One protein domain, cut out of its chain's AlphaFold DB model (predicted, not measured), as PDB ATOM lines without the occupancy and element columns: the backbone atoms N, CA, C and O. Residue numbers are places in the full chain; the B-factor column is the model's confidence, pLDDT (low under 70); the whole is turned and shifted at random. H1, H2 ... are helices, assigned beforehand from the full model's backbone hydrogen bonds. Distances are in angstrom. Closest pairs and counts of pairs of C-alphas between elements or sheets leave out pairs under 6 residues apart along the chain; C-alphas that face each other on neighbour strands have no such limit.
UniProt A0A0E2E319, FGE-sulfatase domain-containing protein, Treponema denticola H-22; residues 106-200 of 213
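Overview. This is residues 106 to 200 of the 213 residues of the protein "FGE-sulfatase domain-containing protein" of Treponema denticola H-22 (UniProt A0A0E2E319). The domain has little regular structure: one helix, H2, stands in the middle, H1 packs crosswise on it, and short H3 packs near its first end. Long loops reach out to both ends of the elongated outline, residues 117 to 151 at one end and 168 to 190 at the other. The printed part has 95 residues, with three named helices in the order H1, H2, H3 and no named strand; the class is all helix, with 32 residues in named elements. It is compact, with a radius of gyration of the C-alphas of 13.5 A, and spans 45 by 27 by 19 A.

Arrangement. H2, residues 152 to 167, touches H1, residues 106 to 116, with residues 158 to 165 alone; the closest C-alphas, of Ala 161 and Ala 115, are 5.8 A apart. Their lines are about perpendicular, at 84 degrees. H2 touches H3, residues 191 to 195, with residues 153 to 156 alone; the closest C-alphas, of Arg 153 and Cys 194, are 5.9 A apart. H1 and H3 are apart. In H1, H2 and H3 every O i to N i+4 pair is within hydrogen-bond range.

Along the chain. H2 is 22.5 A long, H1 15.5 A and H3 6.0 A. H1 begins at C-alpha 106 (-104.875, -7.969, 167.814), and H3 ends at C-alpha 195 (-107.495, -33.081, 176.455).

Size, cuts and confidence. The two C-alphas farthest apart, of Ala 141 and Thr 180, are 45.5 A apart. Both links are long, and residues 127 to 128 pair antiparallel with 147 to 148. The printed part has no cut, and no printed residue is under 70 in pLDDT.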
ATOM      1  N   LYS A 106    -103.972  -8.957 167.213       98.50
ATOM      2  CA  LYS A 106    -104.875  -7.969 167.814       98.50
ATOM      3  C   LYS A 106    -106.129  -8.616 168.394       98.50
ATOM      4  O   LYS A 106    -106.445  -8.393 169.557       98.50
ATOM      5  N   LEU A 107    -106.841  -9.398 167.579       98.56
ATOM      6  CA  LEU A 107    -108.078 -10.049 168.010       98.56
ATOM      7  C   LEU A 107    -107.805 -11.013 169.166       98.56
ATOM      8  O   LEU A 107    -108.535 -10.999 170.154       98.56
ATOM      9  N   TRP A 108    -106.738 -11.809 169.061       98.75
ATOM     10  CA  TRP A 108    -106.317 -12.697 170.138       98.75
ATOM     11  C   TRP A 108    -106.122 -11.939 171.450       98.75
ATOM     12  O   TRP A 108    -106.707 -12.320 172.464       98.75
ATOM     13  N   LYS A 109    -105.334 -10.856 171.415       98.56
ATOM     14  CA  LYS A 109    -104.948 -10.080 172.592       98.56
ATOM     15  C   LYS A 109    -106.127  -9.336 173.216       98.56
ATOM     16  O   LYS A 109    -106.256  -9.366 174.435       98.56
ATOM     17  N   ASP A 110    -107.017  -8.760 172.404       98.69
ATOM     18  CA  ASP A 110    -108.238  -8.096 172.882       98.69
ATOM     19  C   ASP A 110    -109.112  -9.063 173.703       98.69
ATOM     20  O   ASP A 110    -109.585  -8.728 174.791       98.69
ATOM     21  N   VAL A 111    -109.297 -10.291 173.203       98.88
ATOM     22  CA  VAL A 111    -110.074 -11.327 173.897       98.88
ATOM     23  C   VAL A 111    -109.315 -11.868 175.102       98.88
ATOM     24  O   VAL A 111    -109.920 -12.033 176.153       98.88
ATOM     25  N   TYR A 112    -108.009 -12.125 174.981       98.75
ATOM     26  CA  TYR A 112    -107.166 -12.597 176.083       98.75
ATOM     27  C   TYR A 112    -107.226 -11.631 177.277       98.75
ATOM     28  O   TYR A 112    -107.482 -12.050 178.407       98.75
ATOM     29  N   ASP A 113    -107.050 -10.330 177.030       98.56
ATOM     30  CA  ASP A 113    -107.044  -9.310 178.081       98.56
ATOM     31  C   ASP A 113    -108.405  -9.202 178.764       98.56
ATOM     32  O   ASP A 113    -108.475  -9.173 179.992       98.56
ATOM     33  N   TRP A 114    -109.495  -9.237 177.992       98.81
ATOM     34  CA  TRP A 114    -110.839  -9.326 178.556       98.81
ATOM     35  C   TRP A 114    -111.003 -10.601 179.400       98.81
ATOM     36  O   TRP A 114    -111.404 -10.539 180.561       98.81
ATOM     37  N   ALA A 115    -110.639 -11.753 178.847       98.75
ATOM     38  CA  ALA A 115    -110.901 -13.070 179.413       98.75
ATOM     39  C   ALA A 115    -110.175 -13.304 180.748       98.75
ATOM     40  O   ALA A 115    -110.764 -13.870 181.671       98.75
ATOM     41  N   THR A 116    -108.942 -12.806 180.898       98.25
ATOM     42  CA  THR A 116    -108.189 -12.903 182.165       98.25
ATOM     43  C   THR A 116    -108.856 -12.162 183.331       98.25
ATOM     44  O   THR A 116    -108.673 -12.545 184.486       98.25
ATOM     45  N   GLY A 117    -109.696 -11.160 183.050       98.12
ATOM     46  CA  GLY A 117    -110.563 -10.515 184.042       98.12
ATOM     47  C   GLY A 117    -111.902 -11.227 184.289       98.12
ATOM     48  O   GLY A 117    -112.632 -10.838 185.196       98.12
ATOM     49  N   HIS A 118    -112.232 -12.260 183.506       98.50
ATOM     50  CA  HIS A 118    -113.535 -12.946 183.486       98.50
ATOM     51  C   HIS A 118    -113.422 -14.449 183.800       98.50
ATOM     52  O   HIS A 118    -114.248 -15.259 183.378       98.50
ATOM     53  N   GLY A 119    -112.400 -14.836 184.568       98.38
ATOM     54  CA  GLY A 119    -112.238 -16.207 185.061       98.38
ATOM     55  C   GLY A 119    -111.686 -17.194 184.033       98.38
ATOM     56  O   GLY A 119    -111.816 -18.401 184.239       98.38
ATOM     57  N   TYR A 120    -111.081 -16.701 182.949       98.88
ATOM     58  CA  TYR A 120    -110.338 -17.530 182.007       98.88
ATOM     59  C   TYR A 120    -108.838 -17.495 182.297       98.88
ATOM     60  O   TYR A 120    -108.262 -16.435 182.545       98.88
ATOM     61  N   THR A 121    -108.197 -18.656 182.184       98.88
ATOM     62  CA  THR A 121    -106.755 -18.835 182.356       98.88
ATOM     63  C   THR A 121    -106.174 -19.474 181.101       98.88
ATOM     64  O   THR A 121    -106.679 -20.484 180.611       98.88
ATOM     65  N   PHE A 122    -105.078 -18.909 180.605       98.75
ATOM     66  CA  PHE A 122    -104.356 -19.397 179.432       98.75
ATOM     67  C   PHE A 122    -102.963 -19.881 179.837       98.75
ATOM     68  O   PHE A 122    -102.340 -19.309 180.732       98.75
ATOM     69  N   ALA A 123    -102.465 -20.916 179.166       98.44
ATOM     70  CA  ALA A 123    -101.097 -21.391 179.339       98.44
ATOM     71  C   ALA A 123    -100.100 -20.486 178.602       98.44
ATOM     72  O   ALA A 123     -98.987 -20.278 179.081       98.44
ATOM     73  N   ASN A 124    -100.511 -19.917 177.463       98.56
ATOM     74  CA  ASN A 124     -99.685 -19.024 176.659       98.56
ATOM     75  C   ASN A 124    -100.380 -17.685 176.410       98.56
ATOM     76  O   ASN A 124    -101.573 -17.621 176.123       98.56
ATOM     77  N   LYS A 125     -99.602 -16.602 176.457       98.31
ATOM     78  CA  LYS A 125    -100.098 -15.245 176.175       98.31
ATOM     79  C   LYS A 125    -100.286 -14.975 174.678       98.31
ATOM     80  O   LYS A 125    -100.999 -14.044 174.313       98.31
ATOM     81  N   GLY A 126     -99.674 -15.800 173.828       98.38
ATOM     82  CA  GLY A 126     -99.576 -15.599 172.386       98.38
ATOM     83  C   GLY A 126     -98.482 -14.603 171.997       98.38
ATOM     84  O   GLY A 126     -97.948 -13.876 172.837       98.38
ATOM     85  N   GLN A 127     -98.139 -14.588 170.714       98.19
ATOM     86  CA  GLN A 127     -97.117 -13.731 170.119       98.19
ATOM     87  C   GLN A 127     -97.613 -13.154 168.788       98.19
ATOM     88  O   GLN A 127     -98.326 -13.822 168.041       98.19
ATOM     89  N   GLU A 128     -97.219 -11.917 168.493       97.81
ATOM     90  CA  GLU A 128     -97.445 -11.279 167.196       97.81
ATOM     91  C   GLU A 128     -96.558 -11.911 166.116       97.81
ATOM     92  O   GLU A 128     -95.333 -11.773 166.164       97.81
ATOM     93  N   GLY A 129     -97.166 -12.636 165.173       97.19
ATOM     94  CA  GLY A 129     -96.452 -13.287 164.075       97.19
ATOM     95  C   GLY A 129     -95.240 -14.097 164.534       97.19
ATOM     96  O   GLY A 129     -95.230 -14.675 165.619       97.19
ATOM     97  N   SER A 130     -94.188 -14.157 163.720       95.81
ATOM     98  CA  SER A 130     -92.955 -14.890 164.057       95.81
ATOM     99  C   SER A 130     -91.911 -14.056 164.805       95.81
ATOM    100  O   SER A 130     -90.981 -14.627 165.374       95.81
ATOM    101  N   HIS A 131     -92.039 -12.725 164.807       93.94
ATOM    102  CA  HIS A 131     -91.003 -11.801 165.295       93.94
ATOM    103  C   HIS A 131     -91.434 -10.920 166.471       93.94
ATOM    104  O   HIS A 131     -90.604 -10.192 167.012       93.94
ATOM    105  N   GLY A 132     -92.705 -10.969 166.867       95.69
ATOM    106  CA  GLY A 132     -93.196 -10.245 168.027       95.69
ATOM    107  C   GLY A 132     -92.641 -10.762 169.351       95.69
ATOM    108  O   GLY A 132     -92.045 -11.835 169.443       95.69
ATOM    109  N   THR A 133     -92.909 -10.007 170.409       97.44
ATOM    110  CA  THR A 133     -92.592 -10.403 171.784       97.44
ATOM    111  C   THR A 133     -93.819 -11.041 172.430       97.44
ATOM    112  O   THR A 133     -94.920 -10.493 172.358       97.44
ATOM    113  N   VAL A 134     -93.642 -12.199 173.071       98.06
ATOM    114  CA  VAL A 134     -94.731 -12.953 173.715       98.06
ATOM    115  C   VAL A 134     -95.489 -12.080 174.724       98.06
ATOM    116  O   VAL A 134     -94.921 -11.603 175.703       98.06
ATOM    117  N   GLY A 135     -96.798 -11.942 174.519       96.81
ATOM    118  CA  GLY A 135     -97.732 -11.286 175.431       96.81
ATOM    119  C   GLY A 135     -97.687  -9.759 175.458       96.81
ATOM    120  O   GLY A 135     -98.469  -9.165 176.204       96.81
ATOM    121  N   GLU A 136     -96.824  -9.124 174.665       97.75
ATOM    122  CA  GLU A 136     -96.757  -7.665 174.574       97.75
ATOM    123  C   GLU A 136     -97.976  -7.075 173.859       97.75
ATOM    124  O   GLU A 136     -98.740  -7.774 173.190       97.75
ATOM    125  N   ALA A 137     -98.197  -5.771 174.015       97.44
ATOM    126  CA  ALA A 137     -99.262  -5.095 173.283       97.44
ATOM    127  C   ALA A 137     -99.040  -5.214 171.755       97.44
ATOM    128  O   ALA A 137     -97.891  -5.151 171.312       97.44
ATOM    129  N   PRO A 138    -100.105  -5.359 170.940       97.06
ATOM    130  CA  PRO A 138     -99.968  -5.440 169.488       97.06
ATOM    131  C   PRO A 138     -99.316  -4.176 168.923       97.06
ATOM    132  O   PRO A 138     -99.678  -3.061 169.309       97.06
ATOM    133  N   THR A 139     -98.383  -4.333 167.986       97.69
ATOM    134  CA  THR A 139     -97.713  -3.203 167.333       97.69
ATOM    135  C   THR A 139     -98.540  -2.715 166.145       97.69
ATOM    136  O   THR A 139     -99.267  -3.476 165.515       97.69
ATOM    137  N   GLU A 140     -98.426  -1.442 165.762       96.38
ATOM    138  CA  GLU A 140     -99.180  -0.940 164.602       96.38
ATOM    139  C   GLU A 140     -98.846  -1.675 163.295       96.38
ATOM    140  O   GLU A 140     -99.729  -1.844 162.450       96.38
ATOM    141  N   ALA A 141     -97.600  -2.135 163.154       93.75
ATOM    142  CA  ALA A 141     -97.126  -2.864 161.984       93.75
ATOM    143  C   ALA A 141     -97.600  -4.326 161.972       93.75
ATOM    144  O   ALA A 141     -98.074  -4.795 160.939       93.75
ATOM    145  N   GLY A 142     -97.512  -5.023 163.109       93.62
ATOM    146  CA  GLY A 142     -97.743  -6.466 163.187       93.62
ATOM    147  C   GLY A 142     -99.104  -6.876 163.750       93.62
ATOM    148  O   GLY A 142     -99.453  -8.046 163.679       93.62
ATOM    149  N   LYS A 143     -99.953  -5.960 164.236       96.56
ATOM    150  CA  LYS A 143    -101.242  -6.321 164.869       96.56
ATOM    151  C   LYS A 143    -102.188  -7.161 163.998       96.56
ATOM    152  O   LYS A 143    -103.103  -7.796 164.521       96.56
ATOM    153  N   LYS A 144    -102.014  -7.117 162.672       97.38
ATOM    154  CA  LYS A 144    -102.783  -7.899 161.687       97.38
ATOM    155  C   LYS A 144    -102.139  -9.244 161.338       97.38
ATOM    156  O   LYS A 144    -102.771 -10.032 160.643       97.38
ATOM    157  N   GLU A 145    -100.916  -9.494 161.785       98.06
ATOM    158  CA  GLU A 145    -100.270 -10.798 161.672       98.06
ATOM    159  C   GLU A 145    -101.014 -11.828 162.530       98.06
ATOM    160  O   GLU A 145    -101.691 -11.453 163.496       98.06
ATOM    161  N   PRO A 146    -100.928 -13.123 162.191       98.56
ATOM    162  CA  PRO A 146    -101.529 -14.173 163.000       98.56
ATOM    163  C   PRO A 146    -100.944 -14.194 164.414       98.56
ATOM    164  O   PRO A 146     -99.759 -13.916 164.617       98.56
ATOM    165  N   VAL A 147    -101.762 -14.577 165.395       98.69
ATOM    166  CA  VAL A 147    -101.222 -14.997 166.691       98.69
ATOM    167  C   VAL A 147    -100.438 -16.299 166.526       98.69
ATOM    168  O   VAL A 147    -100.883 -17.235 165.860       98.69
ATOM    169  N   THR A 148     -99.281 -16.377 167.170       98.56
ATOM    170  CA  THR A 148     -98.456 -17.586 167.256       98.56
ATOM    171  C   THR A 148     -98.107 -17.900 168.715       98.56
ATOM    172  O   THR A 148     -98.537 -17.197 169.630       98.56
ATOM    173  N   VAL A 149     -97.345 -18.978 168.948       98.00
ATOM    174  CA  VAL A 149     -96.913 -19.423 170.293       98.00
ATOM    175  C   VAL A 149     -98.110 -19.651 171.225       98.00
ATOM    176  O   VAL A 149     -98.167 -19.184 172.359       98.00
ATOM    177  N   ILE A 150     -99.100 -20.375 170.710       98.62
ATOM    178  CA  ILE A 150    -100.295 -20.807 171.437       98.62
ATOM    179  C   ILE A 150    -100.474 -22.311 171.261       98.62
ATOM    180  O   ILE A 150    -100.056 -22.888 170.256       98.62
ATOM    181  N   SER A 151    -101.083 -22.957 172.248       98.56
ATOM    182  CA  SER A 151    -101.412 -24.377 172.184       98.56
ATOM    183  C   SER A 151    -102.854 -24.592 171.734       98.56
ATOM    184  O   SER A 151    -103.701 -23.708 171.847       98.56
ATOM    185  N   TRP A 152    -103.170 -25.819 171.318       98.69
ATOM    186  CA  TRP A 152    -104.555 -26.222 171.063       98.69
ATOM    187  C   TRP A 152    -105.473 -25.977 172.277       98.69
ATOM    188  O   TRP A 152    -106.623 -25.573 172.111       98.69
ATOM    189  N   ARG A 153    -104.954 -26.149 173.504       98.75
ATOM    190  CA  ARG A 153    -105.706 -25.897 174.744       98.75
ATOM    191  C   ARG A 153    -106.037 -24.417 174.911       98.75
ATOM    192  O   ARG A 153    -107.166 -24.082 175.260       98.75
ATOM    193  N   ASP A 154    -105.079 -23.540 174.604       98.88
ATOM    194  CA  ASP A 154    -105.324 -22.097 174.599       98.88
ATOM    195  C   ASP A 154    -106.400 -21.750 173.568       98.88
ATOM    196  O   ASP A 154    -107.320 -21.004 173.885       98.88
ATOM    197  N   CYS A 155    -106.352 -22.349 172.373       98.88
ATOM    198  CA  CYS A 155    -107.339 -22.110 171.322       98.88
ATOM    199  C   CYS A 155    -108.771 -22.460 171.753       98.88
ATOM    200  O   CYS A 155    -109.674 -21.646 171.559       98.88
ATOM    201  N   ILE A 156    -109.010 -23.639 172.342       98.81
ATOM    202  CA  ILE A 156    -110.378 -24.041 172.716       98.81
ATOM    203  C   ILE A 156    -110.951 -23.170 173.843       98.81
ATOM    204  O   ILE A 156    -112.130 -22.812 173.822       98.81
ATOM    205  N   VAL A 157    -110.106 -22.770 174.798       98.94
ATOM    206  CA  VAL A 157    -110.485 -21.874 175.894       98.94
ATOM    207  C   VAL A 157    -110.716 -20.461 175.361       98.94
ATOM    208  O   VAL A 157    -111.695 -19.815 175.734       98.94
ATOM    209  N   TRP A 158    -109.894 -20.012 174.412       98.88
ATOM    210  CA  TRP A 158    -110.051 -18.727 173.738       98.88
ATOM    211  C   TRP A 158    -111.347 -18.669 172.925       98.88
ATOM    212  O   TRP A 158    -112.062 -17.674 172.986       98.88
ATOM    213  N   CYS A 159    -111.722 -19.745 172.226       98.94
ATOM    214  CA  CYS A 159    -113.002 -19.828 171.517       98.94
ATOM    215  C   CYS A 159    -114.205 -19.668 172.460       98.94
ATOM    216  O   CYS A 159    -115.175 -18.986 172.113       98.94
ATOM    217  N   ASN A 160    -114.147 -20.262 173.656       98.94
ATOM    218  CA  ASN A 160    -115.171 -20.063 174.683       98.94
ATOM    219  C   ASN A 160    -115.179 -18.613 175.185       98.94
ATOM    220  O   ASN A 160    -116.235 -17.983 175.185       98.94
ATOM    221  N   ALA A 161    -114.015 -18.051 175.518       98.94
ATOM    222  CA  ALA A 161    -113.904 -16.662 175.952       98.94
ATOM    223  C   ALA A 161    -114.446 -15.681 174.902       98.94
ATOM    224  O   ALA A 161    -115.242 -14.804 175.221       98.94
ATOM    225  N   TYR A 162    -114.088 -15.872 173.631       98.81
ATOM    226  CA  TYR A 162    -114.576 -15.044 172.534       98.81
ATOM    227  C   TYR A 162    -116.088 -15.191 172.337       98.81
ATOM    228  O   TYR A 162    -116.789 -14.218 172.057       98.81
ATOM    229  N   THR A 163    -116.624 -16.398 172.536       98.81
ATOM    230  CA  THR A 163    -118.072 -16.631 172.522       98.81
ATOM    231  C   THR A 163    -118.773 -15.850 173.627       98.81
ATOM    232  O   THR A 163    -119.752 -15.161 173.348       98.81
ATOM    233  N   GLU A 164    -118.272 -15.929 174.858       98.81
ATOM    234  CA  GLU A 164    -118.843 -15.217 176.001       98.81
ATOM    235  C   GLU A 164    -118.749 -13.698 175.816       98.81
ATOM    236  O   GLU A 164    -119.753 -13.002 175.954       98.81
ATOM    237  N   MET A 165    -117.590 -13.190 175.386       98.62
ATOM    238  CA  MET A 165    -117.358 -11.767 175.125       98.62
ATOM    239  C   MET A 165    -118.306 -11.197 174.062       98.62
ATOM    240  O   MET A 165    -118.794 -10.078 174.192       98.62
ATOM    241  N   THR A 166    -118.574 -11.954 172.996       97.81
ATOM    242  CA  THR A 166    -119.394 -11.485 171.863       97.81
ATOM    243  C   THR A 166    -120.892 -11.678 172.067       97.81
ATOM    244  O   THR A 166    -121.683 -10.913 171.517       97.81
ATOM    245  N   LYS A 167    -121.304 -12.703 172.820       97.19
ATOM    246  CA  LYS A 167    -122.721 -13.023 173.047       97.19
ATOM    247  C   LYS A 167    -123.241 -12.549 174.401       97.19
ATOM    248  O   LYS A 167    -124.449 -12.572 174.609       97.19
ATOM    249  N   GLY A 168    -122.356 -12.134 175.305       97.88
ATOM    250  CA  GLY A 168    -122.695 -11.690 176.656       97.88
ATOM    251  C   GLY A 168    -123.030 -12.822 177.632       97.88
ATOM    252  O   GLY A 168    -123.462 -12.538 178.746       97.88
ATOM    253  N   SER A 169    -122.869 -14.089 177.236       97.81
ATOM    254  CA  SER A 169    -123.045 -15.256 178.110       97.81
ATOM    255  C   SER A 169    -122.259 -16.469 177.606       97.81
ATOM    256  O   SER A 169    -121.979 -16.599 176.411       97.81
ATOM    257  N   ASP A 170    -121.941 -17.397 178.510       98.00
ATOM    258  CA  ASP A 170    -121.233 -18.644 178.195       98.00
ATOM    259  C   ASP A 170    -122.170 -19.797 177.766       98.00
ATOM    260  O   ASP A 170    -121.741 -20.917 177.459       98.00
ATOM    261  N   GLU A 171    -123.472 -19.523 177.646       98.19
ATOM    262  CA  GLU A 171    -124.491 -20.513 177.283       98.19
ATOM    263  C   GLU A 171    -124.230 -21.161 175.920       98.19
ATOM    264  O   GLU A 171    -124.588 -22.326 175.697       98.19
ATOM    265  N   GLN A 172    -123.599 -20.407 175.017       98.62
ATOM    266  CA  GLN A 172    -123.267 -20.818 173.655       98.62
ATOM    267  C   GLN A 172    -121.818 -21.285 173.495       98.62
ATOM    268  O   GLN A 172    -121.433 -21.634 172.381       98.62
ATOM    269  N   CYS A 173    -121.023 -21.332 174.568       98.81
ATOM    270  CA  CYS A 173    -119.674 -21.893 174.528       98.81
ATOM    271  C   CYS A 173    -119.713 -23.367 174.106       98.81
ATOM    272  O   CYS A 173    -120.573 -24.133 174.564       98.81
ATOM    273  N   VAL A 174    -118.797 -23.748 173.217       98.81
ATOM    274  CA  VAL A 174    -118.778 -25.069 172.577       98.81
ATOM    275  C   VAL A 174    -118.040 -26.087 173.441       98.81
ATOM    276  O   VAL A 174    -118.528 -27.202 173.608       98.81
ATOM    277  N   TYR A 175    -116.891 -25.719 174.011       98.81
ATOM    278  CA  TYR A 175    -116.029 -26.668 174.713       98.81
ATOM    279  C   TYR A 175    -116.410 -26.779 176.191       98.81
ATOM    280  O   TYR A 175    -116.352 -25.802 176.944       98.81
ATOM    281  N   ARG A 176    -116.812 -27.980 176.606       98.56
ATOM    282  CA  ARG A 176    -117.337 -28.294 177.942       98.56
ATOM    283  C   ARG A 176    -116.629 -29.510 178.527       98.56
ATOM    284  O   ARG A 176    -115.955 -30.245 177.810       98.56
ATOM    285  N   LYS A 177    -116.801 -29.739 179.829       97.75
ATOM    286  CA  LYS A 177    -116.214 -30.899 180.514       97.75
ATOM    287  C   LYS A 177    -116.682 -32.230 179.934       97.75
ATOM    288  O   LYS A 177    -115.875 -33.134 179.769       97.75
ATOM    289  N   SER A 178    -117.977 -32.381 179.665       97.31
ATOM    290  CA  SER A 178    -118.514 -33.593 179.042       97.31
ATOM    291  C   SER A 178    -119.912 -33.359 178.462       97.31
ATOM    292  O   SER A 178    -120.470 -32.268 178.548       97.31
ATOM    293  N   LYS A 179    -120.515 -34.415 177.905       95.62
ATOM    294  CA  LYS A 179    -121.916 -34.400 177.466       95.62
ATOM    295  C   LYS A 179    -122.913 -34.234 178.624       95.62
ATOM    296  O   LYS A 179    -123.994 -33.695 178.410       95.62
ATOM    297  N   THR A 180    -122.582 -34.721 179.821       96.44
ATOM    298  CA  THR A 180    -123.471 -34.712 181.002       96.44
ATOM    299  C   THR A 180    -123.116 -33.637 182.024       96.44
ATOM    300  O   THR A 180    -123.960 -33.270 182.832       96.44
ATOM    301  N   ASP A 181    -121.886 -33.127 181.985       97.25
ATOM    302  CA  ASP A 181    -121.437 -31.974 182.763       97.25
ATOM    303  C   ASP A 181    -121.247 -30.783 181.807       97.25
ATOM    304  O   ASP A 181    -120.225 -30.710 181.112       97.25
ATOM    305  N   PRO A 182    -122.218 -29.850 181.749       96.44
ATOM    306  CA  PRO A 182    -122.193 -28.746 180.804       96.44
ATOM    307  C   PRO A 182    -121.215 -27.632 181.200       96.44
ATOM    308  O   PRO A 182    -121.207 -26.603 180.525       96.44
ATOM    309  N   THR A 183    -120.417 -27.789 182.261       98.31
ATOM    310  CA  THR A 183    -119.442 -26.779 182.695       98.31
ATOM    311  C   THR A 183    -118.524 -26.380 181.539       98.31
ATOM    312  O   THR A 183    -117.886 -27.232 180.916       98.31
ATOM    313  N   VAL A 184    -118.455 -25.077 181.266       98.75
ATOM    314  CA  VAL A 184    -117.608 -24.490 180.220       98.75
ATOM    315  C   VAL A 184    -116.140 -24.583 180.627       98.75
ATOM    316  O   VAL A 184    -115.785 -24.300 181.771       98.75
ATOM    317  N   LEU A 185    -115.277 -24.983 179.692       98.81
ATOM    318  CA  LEU A 185    -113.834 -24.991 179.925       98.81
ATOM    319  C   LEU A 185    -113.291 -23.562 179.842       98.81
ATOM    320  O   LEU A 185    -113.388 -22.928 178.789       98.81
ATOM    321  N   LYS A 186    -112.732 -23.076 180.956       98.81
ATOM    322  CA  LYS A 186    -112.149 -21.730 181.074       98.81
ATOM    323  C   LYS A 186    -110.649 -21.730 181.406       98.81
ATOM    324  O   LYS A 186    -110.044 -20.669 181.407       98.81
ATOM    325  N   ASP A 187    -110.028 -22.886 181.655       98.81
ATOM    326  CA  ASP A 187    -108.624 -22.971 182.087       98.81
ATOM    327  C   ASP A 187    -107.798 -23.909 181.193       98.81
ATOM    328  O   ASP A 187    -107.927 -25.133 181.266       98.81
ATOM    329  N   ALA A 188    -106.931 -23.325 180.360       98.62
ATOM    330  CA  ALA A 188    -106.065 -24.048 179.428       98.62
ATOM    331  C   ALA A 188    -104.862 -24.724 180.112       98.62
ATOM    332  O   ALA A 188    -104.191 -25.559 179.500       98.62
ATOM    333  N   THR A 189    -104.583 -24.389 181.375       98.50
ATOM    334  CA  THR A 189    -103.488 -24.982 182.159       98.50
ATOM    335  C   THR A 189    -103.871 -26.345 182.739       98.50
ATOM    336  O   THR A 189    -103.003 -27.176 183.012       98.50
ATOM    337  N   VAL A 190    -105.174 -26.638 182.839       98.12
ATOM    338  CA  VAL A 190    -105.692 -27.940 183.276       98.12
ATOM    339  C   VAL A 190    -105.709 -28.915 182.096       98.12
ATOM    340  O   VAL A 190    -106.748 -29.209 181.503       98.12
ATOM    341  N   ALA A 191    -104.523 -29.436 181.778       96.88
ATOM    342  CA  ALA A 191    -104.261 -30.344 180.662       96.88
ATOM    343  C   ALA A 191    -105.315 -31.451 180.506       96.88
ATOM    344  O   ALA A 191    -105.935 -31.564 179.455       96.88
ATOM    345  N   ALA A 192    -105.574 -32.208 181.574       97.62
ATOM    346  CA  ALA A 192    -106.496 -33.340 181.539       97.62
ATOM    347  C   ALA A 192    -107.944 -32.939 181.195       97.62
ATOM    348  O   ALA A 192    -108.639 -33.691 180.520       97.62
ATOM    349  N   ALA A 193    -108.399 -31.761 181.635       97.06
ATOM    350  CA  ALA A 193    -109.744 -31.279 181.324       97.06
ATOM    351  C   ALA A 193    -109.857 -30.823 179.865       97.06
ATOM    352  O   ALA A 193    -110.873 -31.073 179.223       97.06
ATOM    353  N   CYS A 194    -108.812 -30.180 179.336       98.00
ATOM    354  CA  CYS A 194    -108.772 -29.759 177.939       98.00
ATOM    355  C   CYS A 194    -108.609 -30.948 176.986       98.00
ATOM    356  O   CYS A 194    -109.315 -31.027 175.990       98.00
ATOM    357  N   ASP A 195    -107.732 -31.902 177.298       97.69
ATOM    358  CA  ASP A 195    -107.495 -33.081 176.455       97.69
ATOM    359  C   ASP A 195    -108.723 -34.005 176.398       97.69
ATOM    360  O   ASP A 195    -108.929 -34.713 175.416       97.69
ATOM    361  N   ALA A 196    -109.565 -33.965 177.435       97.75
ATOM    362  CA  ALA A 196    -110.855 -34.646 177.486       97.75
ATOM    363  C   ALA A 196    -112.038 -33.750 177.064       97.75
ATOM    364  O   ALA A 196    -113.191 -34.116 177.309       97.75
ATOM    365  N   ALA A 197    -111.785 -32.578 176.469       98.19
ATOM    366  CA  ALA A 197    -112.830 -31.613 176.147       98.19
ATOM    367  C   ALA A 197    -113.927 -32.221 175.268       98.19
ATOM    368  O   ALA A 197    -113.676 -32.829 174.227       98.19
ATOM    369  N   TYR A 198    -115.173 -31.963 175.651       98.50
ATOM    370  CA  TYR A 198    -116.339 -32.281 174.846       98.50
ATOM    371  C   TYR A 198    -116.779 -31.044 174.062       98.50
ATOM    372  O   TYR A 198    -117.193 -30.041 174.646       98.50
ATOM    373  N   ALA A 199    -116.701 -31.120 172.734       98.38
ATOM    374  CA  ALA A 199    -117.236 -30.098 171.844       98.38
ATOM    375  C   ALA A 199    -118.739 -30.331 171.617       98.38
ATOM    376  O   ALA A 199    -119.144 -31.222 170.867       98.38
ATOM    377  N   ASP A 200    -119.585 -29.523 172.258       98.25
ATOM    378  CA  ASP A 200    -121.030 -29.561 172.047       98.25
ATOM    379  C   ASP A 200    -121.401 -28.826 170.749       98.25
ATOM    380  O   ASP A 200    -121.685 -27.628 170.733       98.25
TER     381      ASP A 200